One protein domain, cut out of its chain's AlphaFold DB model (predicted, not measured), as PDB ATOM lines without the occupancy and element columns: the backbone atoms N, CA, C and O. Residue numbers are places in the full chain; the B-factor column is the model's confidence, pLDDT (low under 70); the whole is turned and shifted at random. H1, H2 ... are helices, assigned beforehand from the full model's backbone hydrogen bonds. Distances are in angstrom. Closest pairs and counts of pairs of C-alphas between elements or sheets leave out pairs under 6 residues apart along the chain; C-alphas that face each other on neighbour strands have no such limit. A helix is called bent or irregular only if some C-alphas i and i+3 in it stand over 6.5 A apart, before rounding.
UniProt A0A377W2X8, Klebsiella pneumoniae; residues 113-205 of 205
ATOM      1  N   VAL A 113      32.645 -47.152 -31.527       94.75
ATOM      2  CA  VAL A 113      33.303 -47.118 -30.214       94.75
ATOM      3  C   VAL A 113      33.383 -45.678 -29.699       94.75
ATOM      4  O   VAL A 113      33.619 -44.751 -30.482       94.75
ATOM      5  N   ASP A 114      33.195 -45.481 -28.396       94.50
ATOM      6  CA  ASP A 114      33.442 -44.185 -27.766       94.50
ATOM      7  C   ASP A 114      34.963 -43.911 -27.726       94.50
ATOM      8  O   ASP A 114      35.732 -44.801 -27.348       94.50
ATOM      9  N   PRO A 115      35.444 -42.705 -28.088       95.56
ATOM     10  CA  PRO A 115      36.865 -42.377 -28.006       95.56
ATOM     11  C   PRO A 115      37.494 -42.633 -26.631       95.56
ATOM     12  O   PRO A 115      38.679 -42.953 -26.566       95.56
ATOM     13  N   ILE A 116      36.730 -42.511 -25.541       95.06
ATOM     14  CA  ILE A 116      37.192 -42.782 -24.175       95.06
ATOM     15  C   ILE A 116      37.523 -44.265 -23.992       95.06
ATOM     16  O   ILE A 116      38.522 -44.579 -23.346       95.06
ATOM     17  N   GLU A 117      36.747 -45.177 -24.586       95.00
ATOM     18  CA  GLU A 117      36.995 -46.621 -24.474       95.00
ATOM     19  C   GLU A 117      38.351 -47.015 -25.071       95.00
ATOM     20  O   GLU A 117      39.043 -47.866 -24.516       95.00
ATOM     21  N   LEU A 118      38.784 -46.341 -26.143       97.38
ATOM     22  CA  LEU A 118      40.086 -46.584 -26.774       97.38
ATOM     23  C   LEU A 118      41.276 -46.141 -25.907       97.38
ATOM     24  O   LEU A 118      42.385 -46.644 -26.087       97.38
ATOM     25  N   ARG A 119      41.053 -45.228 -24.953       96.88
ATOM     26  CA  ARG A 119      42.077 -44.682 -24.044       96.88
ATOM     27  C   ARG A 119      41.701 -44.822 -22.573       96.88
ATOM     28  O   ARG A 119      41.921 -43.911 -21.775       96.88
ATOM     29  N   MET A 120      41.069 -45.938 -22.223       95.88
ATOM     30  CA  MET A 120      40.456 -46.116 -20.913       95.88
ATOM     31  C   MET A 120      41.453 -45.921 -19.764       95.88
ATOM     32  O   MET A 120      41.110 -45.281 -18.769       95.88
ATOM     33  N   ARG A 121      42.691 -46.416 -19.893       96.56
ATOM     34  CA  ARG A 121      43.708 -46.245 -18.850       96.56
ATOM     35  C   ARG A 121      44.112 -44.783 -18.735       96.56
ATOM     36  O   ARG A 121      44.000 -44.221 -17.647       96.56
ATOM     37  N   SER A 122      44.530 -44.171 -19.842       97.00
ATOM     38  CA  SER A 122      44.957 -42.768 -19.843       97.00
ATOM     39  C   SER A 122      43.851 -41.840 -19.334       97.00
ATOM     40  O   SER A 122      44.106 -41.006 -18.471       97.00
ATOM     41  N   HIS A 123      42.601 -42.056 -19.753       96.38
ATOM     42  CA  HIS A 123      41.447 -41.276 -19.304       96.38
ATOM     43  C   HIS A 123      41.287 -41.271 -17.775       96.38
ATOM     44  O   HIS A 123      41.084 -40.216 -17.169       96.38
ATOM     45  N   TYR A 124      41.379 -42.440 -17.132       96.62
ATOM     46  CA  TYR A 124      41.256 -42.534 -15.678       96.62
ATOM     47  C   TYR A 124      42.478 -41.963 -14.949       96.62
ATOM     48  O   TYR A 124      42.303 -41.272 -13.943       96.62
ATOM     49  N   GLU A 125      43.695 -42.195 -15.455       97.00
ATOM     50  CA  GLU A 125      44.917 -41.621 -14.872       97.00
ATOM     51  C   GLU A 125      44.920 -40.085 -14.942       97.00
ATOM     52  O   GLU A 125      45.285 -39.431 -13.967       97.00
ATOM     53  N   GLU A 126      44.480 -39.495 -16.054       97.19
ATOM     54  CA  GLU A 126      44.380 -38.040 -16.236       97.19
ATOM     55  C   GLU A 126      43.329 -37.416 -15.314       97.19
ATOM     56  O   GLU A 126      43.545 -36.346 -14.743       97.19
ATOM     57  N   ARG A 127      42.182 -38.084 -15.156       97.06
ATOM     58  CA  ARG A 127      41.041 -37.544 -14.409       97.06
ATOM     59  C   ARG A 127      41.171 -37.713 -12.897       97.06
ATOM     60  O   ARG A 127      40.745 -36.828 -12.156       97.06
ATOM     61  N   TYR A 128      41.711 -38.841 -12.441       97.44
ATOM     62  CA  TYR A 128      41.727 -39.217 -11.021       97.44
ATOM     63  C   TYR A 128      43.131 -39.511 -10.473       97.44
ATOM     64  O   TYR A 128      43.284 -39.756  -9.277       97.44
ATOM     65  N   GLY A 129      44.164 -39.448 -11.314       96.75
ATOM     66  CA  GLY A 129      45.543 -39.751 -10.948       96.75
ATOM     67  C   GLY A 129      45.888 -41.236 -11.085       96.75
ATOM     68  O   GLY A 129      45.036 -42.117 -11.009       96.75
ATOM     69  N   LYS A 130      47.184 -41.527 -11.232       93.88
ATOM     70  CA  LYS A 130      47.703 -42.894 -11.448       93.88
ATOM     71  C   LYS A 130      47.331 -43.889 -10.349       93.88
ATOM     72  O   LYS A 130      47.134 -45.063 -10.625       93.88
ATOM     73  N   ASN A 131      47.194 -43.405  -9.115       95.44
ATOM     74  CA  ASN A 131      46.862 -44.233  -7.953       95.44
ATOM     75  C   ASN A 131      45.374 -44.623  -7.888       95.44
ATOM     76  O   ASN A 131      44.993 -45.382  -7.001       95.44
ATOM     77  N   PHE A 132      44.527 -44.095  -8.781       96.44
ATOM     78  CA  PHE A 132      43.115 -44.476  -8.864       96.44
ATOM     79  C   PHE A 132      42.931 -45.903  -9.390       96.44
ATOM     80  O   PHE A 132      41.979 -46.579  -9.009       96.44
ATOM     81  N   ILE A 133      43.839 -46.361 -10.255       95.31
ATOM     82  CA  ILE A 133      43.797 -47.694 -10.853       95.31
ATOM     83  C   ILE A 133      44.519 -48.667  -9.907       95.31
ATOM     84  O   ILE A 133      45.720 -48.500  -9.676       95.31
ATOM     85  N   PRO A 134      43.831 -49.685  -9.357       95.44
ATOM     86  CA  PRO A 134      44.469 -50.716  -8.545       95.44
ATOM     87  C   PRO A 134      45.574 -51.451  -9.310       95.44
ATOM     88  O   PRO A 134      45.466 -51.673 -10.515       95.44
ATOM     89  N   GLN A 135      46.618 -51.887  -8.602       90.88
ATOM     90  CA  GLN A 135      47.773 -52.558  -9.214       90.88
ATOM     91  C   GLN A 135      47.401 -53.870  -9.934       90.88
ATOM     92  O   GLN A 135      48.095 -54.287 -10.860       90.88
ATOM     93  N   ASP A 136      46.323 -54.524  -9.505       92.69
ATOM     94  CA  ASP A 136      45.783 -55.761 -10.071       92.69
ATOM     95  C   ASP A 136      44.725 -55.526 -11.166       92.69
ATOM     96  O   ASP A 136      44.231 -56.483 -11.768       92.69
ATOM     97  N   MET A 137      44.404 -54.267 -11.482       93.94
ATOM     98  CA  MET A 137      43.518 -53.915 -12.585       93.94
ATOM     99  C   MET A 137      44.300 -53.823 -13.903       93.94
ATOM    100  O   MET A 137      45.140 -52.950 -14.102       93.94
ATOM    101  N   ILE A 138      43.973 -54.705 -14.846       92.44
ATOM    102  CA  ILE A 138      44.690 -54.863 -16.125       92.44
ATOM    103  C   ILE A 138      44.186 -53.943 -17.253       92.44
ATOM    104  O   ILE A 138      44.309 -54.287 -18.428       92.44
ATOM    105  N   ILE A 139      43.586 -52.794 -16.924       94.50
ATOM    106  CA  ILE A 139      43.114 -51.866 -17.961       94.50
ATOM    107  C   ILE A 139      44.291 -51.241 -18.718       94.50
ATOM    108  O   ILE A 139      45.353 -50.952 -18.155       94.50
ATOM    109  N   GLN A 140      44.091 -51.034 -20.014       95.62
ATOM    110  CA  GLN A 140      45.078 -50.482 -20.936       95.62
ATOM    111  C   GLN A 140      44.379 -49.691 -22.039       95.62
ATOM    112  O   GLN A 140      43.180 -49.855 -22.264       95.62
ATOM    113  N   ASP A 141      45.148 -48.863 -22.734       97.31
ATOM    114  CA  ASP A 141      44.691 -48.224 -23.962       97.31
ATOM    115  C   ASP A 141      44.794 -49.214 -25.130       97.31
ATOM    116  O   ASP A 141      45.659 -50.093 -25.144       97.31
ATOM    117  N   PHE A 142      43.929 -49.066 -26.130       96.38
ATOM    118  CA  PHE A 142      43.870 -49.963 -27.290       96.38
ATOM    119  C   PHE A 142      45.046 -49.782 -28.262       96.38
ATOM    120  O   PHE A 142      45.240 -50.612 -29.147       96.38
ATOM    121  N   GLY A 143      45.828 -48.708 -28.112       96.62
ATOM    122  CA  GLY A 143      46.972 -48.399 -28.977       96.62
ATOM    123  C   GLY A 143      46.601 -47.788 -30.333       96.62
ATOM    124  O   GLY A 143      47.480 -47.606 -31.166       96.62
ATOM    125  N   VAL A 144      45.325 -47.459 -30.541       97.19
ATOM    126  CA  VAL A 144      44.799 -46.733 -31.705       97.19
ATOM    127  C   VAL A 144      43.857 -45.634 -31.229       97.19
ATOM    128  O   VAL A 144      43.211 -45.755 -30.185       97.19
ATOM    129  N   THR A 145      43.775 -44.554 -31.988       96.94
ATOM    130  CA  THR A 145      42.891 -43.422 -31.712       96.94
ATOM    131  C   THR A 145      41.584 -43.533 -32.486       96.94
ATOM    132  O   THR A 145      41.491 -44.218 -33.504       96.94
ATOM    133  N   TYR A 146      40.554 -42.831 -32.010       97.00
ATOM    134  CA  TYR A 146      39.301 -42.731 -32.754       97.00
ATOM    135  C   TYR A 146      39.533 -42.121 -34.141       97.00
ATOM    136  O   TYR A 146      39.001 -42.642 -35.110       97.00
ATOM    137  N   ASP A 147      40.377 -41.091 -34.253       96.31
ATOM    138  CA  ASP A 147      40.659 -40.413 -35.525       96.31
ATOM    139  C   ASP A 147      41.340 -41.336 -36.550       96.31
ATOM    140  O   ASP A 147      41.054 -41.248 -37.742       96.31
ATOM    141  N   GLU A 148      42.193 -42.266 -36.102       97.44
ATOM    142  CA  GLU A 148      42.773 -43.305 -36.966       97.44
ATOM    143  C   GLU A 148      41.720 -44.307 -37.460       97.44
ATOM    144  O   GLU A 148      41.815 -44.799 -38.585       97.44
ATOM    145  N   LEU A 149      40.712 -44.615 -36.637       97.81
ATOM    146  CA  LEU A 149      39.654 -45.574 -36.964       97.81
ATOM    147  C   LEU A 149      38.457 -44.950 -37.697       97.81
ATOM    148  O   LEU A 149      37.740 -45.660 -38.404       97.81
ATOM    149  N   GLU A 150      38.232 -43.643 -37.556       97.62
ATOM    150  CA  GLU A 150      37.063 -42.922 -38.076       97.62
ATOM    151  C   GLU A 150      36.816 -43.172 -39.570       97.62
ATOM    152  O   GLU A 150      35.684 -43.540 -39.908       97.62
ATOM    153  N   PRO A 151      37.836 -43.118 -40.454       97.38
ATOM    154  CA  PRO A 151      37.634 -43.384 -41.876       97.38
ATOM    155  C   PRO A 151      37.151 -44.815 -42.155       97.38
ATOM    156  O   PRO A 151      36.420 -45.061 -43.117       97.38
ATOM    157  N   PHE A 152      37.541 -45.778 -41.316       96.44
ATOM    158  CA  PHE A 152      37.113 -47.170 -41.441       96.44
ATOM    159  C   PHE A 152      35.696 -47.376 -40.905       96.44
ATOM    160  O   PHE A 152      34.942 -48.148 -41.498       96.44
ATOM    161  N   PHE A 153      35.305 -46.666 -39.842       97.25
ATOM    162  CA  PHE A 153      33.917 -46.654 -39.378       97.25
ATOM    163  C   PHE A 153      32.983 -46.054 -40.428       97.25
ATOM    164  O   PHE A 153      31.953 -46.651 -40.731       97.25
ATOM    165  N   ASP A 154      33.363 -44.930 -41.033       97.44
ATOM    166  CA  ASP A 154      32.609 -44.316 -42.127       97.44
ATOM    167  C   ASP A 154      32.473 -45.264 -43.336       97.44
ATOM    168  O   ASP A 154      31.363 -45.517 -43.815       97.44
ATOM    169  N   LYS A 155      33.579 -45.890 -43.775       96.25
ATOM    170  CA  LYS A 155      33.550 -46.911 -44.841       96.25
ATOM    171  C   LYS A 155      32.614 -48.068 -44.479       96.25
ATOM    172  O   LYS A 155      31.795 -48.464 -45.309       96.25
ATOM    173  N   ALA A 156      32.713 -48.616 -43.268       95.38
ATOM    174  CA  ALA A 156      31.887 -49.740 -42.831       95.38
ATOM    175  C   ALA A 156      30.396 -49.378 -42.810       95.38
ATOM    176  O   ALA A 156      29.563 -50.138 -43.302       95.38
ATOM    177  N   GLU A 157      30.048 -48.193 -42.312       96.94
ATOM    178  CA  GLU A 157      28.667 -47.717 -42.286       96.94
ATOM    179  C   GLU A 157      28.074 -47.595 -43.686       96.94
ATOM    180  O   GLU A 157      26.940 -48.040 -43.895       96.94
ATOM    181  N   LYS A 158      28.850 -47.060 -44.640       96.75
ATOM    182  CA  LYS A 158      28.495 -46.959 -46.064       96.75
ATOM    183  C   LYS A 158      28.291 -48.328 -46.701       96.75
ATOM    184  O   LYS A 158      27.293 -48.528 -47.388       96.75
ATOM    185  N   VAL A 159      29.182 -49.282 -46.427       94.06
ATOM    186  CA  VAL A 159      29.060 -50.664 -46.919       94.06
ATOM    187  C   VAL A 159      27.817 -51.351 -46.347       94.06
ATOM    188  O   VAL A 159      27.128 -52.063 -47.072       94.06
ATOM    189  N   PHE A 160      27.500 -51.131 -45.070       93.06
ATOM    190  CA  PHE A 160      26.360 -51.774 -44.409       93.06
ATOM    191  C   PHE A 160      25.022 -51.061 -44.642       93.06
ATOM    192  O   PHE A 160      23.982 -51.601 -44.273       93.06
ATOM    193  N   GLY A 161      25.022 -49.863 -45.234       95.44
ATOM    194  CA  GLY A 161      23.808 -49.059 -45.388       95.44
ATOM    195  C   GLY A 161      23.248 -48.613 -44.036       95.44
ATOM    196  O   GLY A 161      22.063 -48.765 -43.757       95.44
ATOM    197  N   THR A 162      24.107 -48.103 -43.159       96.31
ATOM    198  CA  THR A 162      23.710 -47.733 -41.792       96.31
ATOM    199  C   THR A 162      22.806 -46.503 -41.783       96.31
ATOM    200  O   THR A 162      23.143 -45.467 -42.351       96.31
ATOM    201  N   SER A 163      21.669 -46.588 -41.094       95.25
ATOM    202  CA  SER A 163      20.763 -45.453 -40.902       95.25
ATOM    203  C   SER A 163      21.040 -44.713 -39.596       95.25
ATOM    204  O   SER A 163      21.134 -45.361 -38.552       95.25
ATOM    205  N   GLY A 164      21.052 -43.380 -39.609       95.00
ATOM    206  CA  GLY A 164      21.199 -42.602 -38.377       95.00
ATOM    207  C   GLY A 164      21.087 -41.090 -38.557       95.00
ATOM    208  O   GLY A 164      20.807 -40.595 -39.647       95.00
ATOM    209  N   THR A 165      21.299 -40.365 -37.456       95.56
ATOM    210  CA  THR A 165      21.446 -38.903 -37.433       95.56
ATOM    211  C   THR A 165      22.768 -38.569 -36.751       95.56
ATOM    212  O   THR A 165      22.921 -38.816 -35.553       95.56
ATOM    213  N   ALA A 166      23.724 -37.988 -37.481       96.50
ATOM    214  CA  ALA A 166      24.973 -37.521 -36.888       96.50
ATOM    215  C   ALA A 166      24.718 -36.373 -35.898       96.50
ATOM    216  O   ALA A 166      23.882 -35.502 -36.148       96.50
ATOM    217  N   TRP A 167      25.448 -36.340 -34.780       96.88
ATOM    218  CA  TRP A 167      25.426 -35.184 -33.879       96.88
ATOM    219  C   TRP A 167      26.254 -34.025 -34.419       96.88
ATOM    220  O   TRP A 167      25.730 -32.916 -34.567       96.88
ATOM    221  N   SER A 168      27.507 -34.289 -34.777       97.19
ATOM    222  CA  SER A 168      28.390 -33.327 -35.419       97.19
ATOM    223  C   SER A 168      29.134 -33.948 -36.600       97.19
ATOM    224  O   SER A 168      29.355 -35.159 -36.647       97.19
ATOM    225  N   ILE A 169      29.448 -33.102 -37.583       97.69
ATOM    226  CA  ILE A 169      30.241 -33.448 -38.763       97.69
ATOM    227  C   ILE A 169      31.303 -32.364 -38.941       97.69
ATOM    228  O   ILE A 169      30.958 -31.183 -39.080       97.69
ATOM    229  N   LYS A 170      32.583 -32.746 -38.958       96.94
ATOM    230  CA  LYS A 170      33.736 -31.834 -39.066       96.94
ATOM    231  C   LYS A 170      33.637 -30.664 -38.076       96.94
ATOM    232  O   LYS A 170      33.772 -29.496 -38.451       96.94
ATOM    233  N   GLY A 171      33.298 -30.978 -36.829       96.50
ATOM    234  CA  GLY A 171      33.137 -30.045 -35.713       96.50
ATOM    235  C   GLY A 171      31.871 -29.185 -35.754       96.50
ATOM    236  O   GLY A 171      31.637 -28.394 -34.841       96.50
ATOM    237  N   LYS A 172      31.026 -29.308 -36.785       97.88
ATOM    238  CA  LYS A 172      29.764 -28.562 -36.882       97.88
ATOM    239  C   LYS A 172      28.626 -29.397 -36.323       97.88
ATOM    240  O   LYS A 172      28.369 -30.493 -36.808       97.88
ATOM    241  N   VAL A 173      27.905 -28.865 -35.338       97.94
ATOM    242  CA  VAL A 173      26.712 -29.523 -34.786       97.94
ATOM    243  C   VAL A 173      25.601 -29.515 -35.831       97.94
ATOM    244  O   VAL A 173      25.096 -28.456 -36.204       97.94
ATOM    245  N   VAL A 174      25.198 -30.703 -36.275       96.94
ATOM    246  CA  VAL A 174      24.132 -30.900 -37.264       96.94
ATOM    247  C   VAL A 174      22.937 -31.650 -36.678       96.94
ATOM    248  O   VAL A 174      21.833 -31.516 -37.193       96.94
ATOM    249  N   GLY A 175      23.106 -32.443 -35.619       94.81
ATOM    250  CA  GLY A 175      22.068 -33.339 -35.086       94.81
ATOM    251  C   GLY A 175      21.139 -32.726 -34.044       94.81
ATOM    252  O   GLY A 175      20.145 -33.353 -33.664       94.81
ATOM    253  N   LYS A 176      21.432 -31.509 -33.569       95.06
ATOM    254  CA  LYS A 176      20.622 -30.825 -32.552       95.06
ATOM    255  C   LYS A 176      19.198 -30.603 -33.068       95.06
ATOM    256  O   LYS A 176      18.998 -29.996 -34.113       95.06
ATOM    257  N   GLY A 177      18.213 -31.121 -32.336       92.12
ATOM    258  CA  GLY A 177      16.800 -31.083 -32.740       92.12
ATOM    259  C   GLY A 177      16.403 -32.102 -33.819       92.12
ATOM    260  O   GLY A 177      15.238 -32.137 -34.198       92.12
ATOM    261  N   ARG A 178      17.329 -32.953 -34.292       90.56
ATOM    262  CA  ARG A 178      17.084 -34.016 -35.290       90.56
ATOM    263  C   ARG A 178      17.264 -35.439 -34.736       90.56
ATOM    264  O   ARG A 178      17.285 -36.398 -35.502       90.56
ATOM    265  N   GLY A 179      17.419 -35.576 -33.417       89.62
ATOM    266  CA  GLY A 179      17.617 -36.867 -32.746       89.62
ATOM    267  C   GLY A 179      19.051 -37.408 -32.787       89.62
ATOM    268  O   GLY A 179      19.247 -38.591 -32.537       89.62
ATOM    269  N   GLY A 180      20.053 -36.578 -33.103       92.19
ATOM    270  CA  GLY A 180      21.458 -36.985 -32.988       92.19
ATOM    271  C   GLY A 180      21.896 -37.112 -31.523       92.19
ATOM    272  O   GLY A 180      21.509 -36.287 -30.693       92.19
ATOM    273  N   ASN A 181      22.712 -38.121 -31.208       93.50
ATOM    274  CA  ASN A 181      23.241 -38.344 -29.857       93.50
ATOM    275  C   ASN A 181      24.315 -37.299 -29.503       93.50
ATOM    276  O   ASN A 181      25.401 -37.336 -30.068       93.50
ATOM    277  N   ALA A 182      24.053 -36.423 -28.530       94.56
ATOM    278  CA  ALA A 182      24.983 -35.360 -28.130       94.56
ATOM    279  C   ALA A 182      26.346 -35.837 -27.598       94.56
ATOM    280  O   ALA A 182      27.282 -35.042 -27.537       94.56
ATOM    281  N   PHE A 183      26.449 -37.114 -27.234       93.12
ATOM    282  CA  PHE A 183      27.679 -37.752 -26.771       93.12
ATOM    283  C   PHE A 183      28.414 -38.514 -27.879       93.12
ATOM    284  O   PHE A 183      29.498 -39.030 -27.636       93.12
ATOM    285  N   ALA A 184      27.849 -38.605 -29.090       94.06
ATOM    286  CA  ALA A 184      28.534 -39.276 -30.185       94.06
ATOM    287  C   ALA A 184      29.774 -38.472 -30.618       94.06
ATOM    288  O   ALA A 184      29.711 -37.239 -30.690       94.06
ATOM    289  N   PRO A 185      30.877 -39.161 -30.953       95.00
ATOM    290  CA  PRO A 185      32.065 -38.514 -31.483       95.00
ATOM    291  C   PRO A 185      31.791 -37.825 -32.823       95.00
ATOM    292  O   PRO A 185      30.859 -38.183 -33.554       95.00
ATOM    293  N   ASP A 186      32.632 -36.841 -33.145       96.12
ATOM    294  CA  ASP A 186      32.566 -36.141 -34.425       96.12
ATOM    295  C   ASP A 186      32.819 -37.102 -35.592       96.12
ATOM    296  O   ASP A 186      33.490 -38.133 -35.462       96.12
ATOM    297  N   ARG A 187      32.227 -36.776 -36.740       96.56
ATOM    298  CA  ARG A 187      32.266 -37.611 -37.940       96.56
ATOM    299  C   ARG A 187      32.842 -36.824 -39.103       96.56
ATOM    300  O   ARG A 187      32.653 -35.609 -39.197       96.56
ATOM    301  N   SER A 188      33.499 -37.511 -40.026       96.50
ATOM    302  CA  SER A 188      33.946 -36.897 -41.276       96.50
ATOM    303  C   SER A 188      32.805 -36.725 -42.285       96.50
ATOM    304  O   SER A 188      32.860 -35.802 -43.102       96.50
ATOM    305  N   ASP A 189      31.756 -37.547 -42.201       96.62
ATOM    306  CA  ASP A 189      30.603 -37.544 -43.106       96.62
ATOM    307  C   ASP A 189      29.291 -37.934 -42.387       96.62
ATOM    308  O   ASP A 189      29.294 -38.426 -41.249       96.62
ATOM    309  N   ASP A 190      28.149 -37.673 -43.027       96.62
ATOM    310  CA  ASP A 190      26.834 -38.075 -42.503       96.62
ATOM    311  C   ASP A 190      26.588 -39.584 -42.704       96.62
ATOM    312  O   ASP A 190      27.290 -40.264 -43.453       96.62
ATOM    313  N   PHE A 191      25.579 -40.133 -42.025       97.19
ATOM    314  CA  PHE A 191      25.147 -41.512 -42.265       97.19
ATOM    315  C   PHE A 191      24.711 -41.711 -43.730       97.19
ATOM    316  O   PHE A 191      24.083 -40.822 -44.309       97.19
ATOM    317  N   PRO A 192      24.957 -42.894 -44.329       97.50
ATOM    318  CA  PRO A 192      24.569 -43.158 -45.715       97.50
ATOM    319  C   PRO A 192      23.049 -43.216 -45.914       97.50
ATOM    320  O   PRO A 192      22.574 -42.973 -47.021       97.50
ATOM    321  N   LEU A 193      22.283 -43.537 -44.866       96.75
ATOM    322  CA  LEU A 193      20.821 -43.529 -44.882       96.75
ATOM    323  C   LEU A 193      20.266 -42.659 -43.740       96.75
ATOM    324  O   LEU A 193      20.842 -42.622 -42.649       96.75
ATOM    325  N   PRO A 194      19.114 -41.994 -43.942       93.69
ATOM    326  CA  PRO A 194      18.479 -41.215 -42.887       93.69
ATOM    327  C   PRO A 194      17.982 -42.120 -41.754       93.69
ATOM    328  O   PRO A 194      17.607 -43.272 -41.984       93.69
ATOM    329  N   ALA A 195      17.906 -41.576 -40.538       91.94
ATOM    330  CA  ALA A 195      17.284 -42.256 -39.406       91.94
ATOM    331  C   ALA A 195      15.856 -42.744 -39.728       91.94
ATOM    332  O   ALA A 195      15.077 -42.081 -40.423       91.94
ATOM    333  N   GLN A 196      15.494 -43.913 -39.192       85.44
ATOM    334  CA  GLN A 196      14.154 -44.471 -39.361       85.44
ATOM    335  C   GLN A 196      13.088 -43.557 -38.734       85.44
ATOM    336  O   GLN A 196      13.247 -43.067 -37.621       85.44
ATOM    337  N   LYS A 197      11.952 -43.375 -39.425       80.56
ATOM    338  CA  LYS A 197      10.848 -42.497 -38.975       80.56
ATOM    339  C   LYS A 197      10.159 -42.971 -37.687       80.56
ATOM    340  O   LYS A 197       9.514 -42.176 -37.012       80.56
ATOM    341  N   LYS A 198      10.230 -44.271 -37.392       64.75
ATOM    342  CA  LYS A 198       9.692 -44.902 -36.183       64.75
ATOM    343  C   LYS A 198      10.749 -45.857 -35.649       64.75
ATOM    344  O   LYS A 198      11.053 -46.847 -36.307       64.75
ATOM    345  N   HIS A 199      11.282 -45.580 -34.467       53.09
ATOM    346  CA  HIS A 199      12.076 -46.559 -33.737       53.09
ATOM    347  C   HIS A 199      11.116 -47.638 -33.222       53.09
ATOM    348  O   HIS A 199      10.376 -47.412 -32.272       53.09
ATOM    349  N   LEU A 200      11.075 -48.799 -33.883       44.12
ATOM    350  CA  LEU A 200      10.343 -49.970 -33.373       44.12
ATOM    351  C   LEU A 200      11.010 -50.563 -32.120       44.12
ATOM    352  O   LEU A 200      10.405 -51.367 -31.420       44.12
ATOM    353  N   VAL A 201      12.234 -50.126 -31.817       41.59
ATOM    354  CA  VAL A 201      12.935 -50.401 -30.567       41.59
ATOM    355  C   VAL A 201      12.805 -49.159 -29.690       41.59
ATOM    356  O   VAL A 201      13.508 -48.168 -29.880       41.59
ATOM    357  N   GLY A 202      11.836 -49.178 -28.778       32.97
ATOM    358  CA  GLY A 202      11.734 -48.172 -27.729       32.97
ATOM    359  C   GLY A 202      12.954 -48.220 -26.805       32.97
ATOM    360  O   GLY A 202      13.396 -49.300 -26.435       32.97
ATOM    361  N   ALA A 203      13.443 -47.034 -26.437       32.41
ATOM    362  CA  ALA A 203      14.303 -46.741 -25.288       32.41
ATOM    363  C   ALA A 203      15.603 -47.562 -25.120       32.41
ATOM    364  O   ALA A 203      15.629 -48.616 -24.494       32.41
ATOM    365  N   ALA A 204      16.713 -46.955 -25.535       28.03
ATOM    366  CA  ALA A 204      17.953 -46.979 -24.762       28.03
ATOM    367  C   ALA A 204      18.575 -45.576 -24.853       28.03
ATOM    368  O   ALA A 204      19.340 -45.274 -25.768       28.03
ATOM    369  N   VAL A 205      18.111 -44.702 -23.955       32.31
ATOM    370  CA  VAL A 205      18.870 -43.555 -23.440       32.31
ATOM    371  C   VAL A 205      19.461 -44.014 -22.118       32.31
ATOM    372  O   VAL A 205      18.712 -44.712 -21.393       32.31
TER     373      VAL A 205
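This is residues 113 to 205 of the 205 residues of a protein of Klebsiella pneumoniae (UniProt A0A377W2X8). The domain has little regular structure: H1, H2 and the loop of residues 129 to 145 make one end of an elongated shape, and H3 with loops from residues 161 to 196 folded back beside it makes the other. Residues 197 to 204 stick out as a tail. The printed part has 93 residues, with three named helices, H1, H2 and H3 in that order, and no named strand; it is all helix by class, though named elements hold only 28 residues. It is loose, with a radius of gyration of the C-alphas of 16.4 A, spanning 48 by 28 by 24 A.

H1, residues 115 to 118, begins at C-alpha 115 (36.865, -42.377, -28.006). H2, residues 120 to 128, is 12.1 A long. H3, residues 146 to 160, is 19.6 A long and ends at C-alpha 160 (26.360, -51.774, -44.409); it is irregular, with C-alphas 148 and 151 7.1 A apart.

H1 and H2 are close but not clearly touching; their closest C-alphas, of Ile 116 and His 123, are 6.6 A apart. H1 and H3 are likewise close but not clearly touching, with the closest C-alphas, of Pro 115 and Tyr 146, at 5.3 A. H2 and H3 are apart. Every O i to N i+4 pair is within hydrogen-bond range in H2, 9 of 11 in H3, and H1 is too short for one.

The farthest C-alphas, of Gln 135 and Lys 197, are 48.5 A apart. The printed part has no cut; the link from H2 to H3 is long. Residues 198 to 205 have pLDDT under 70.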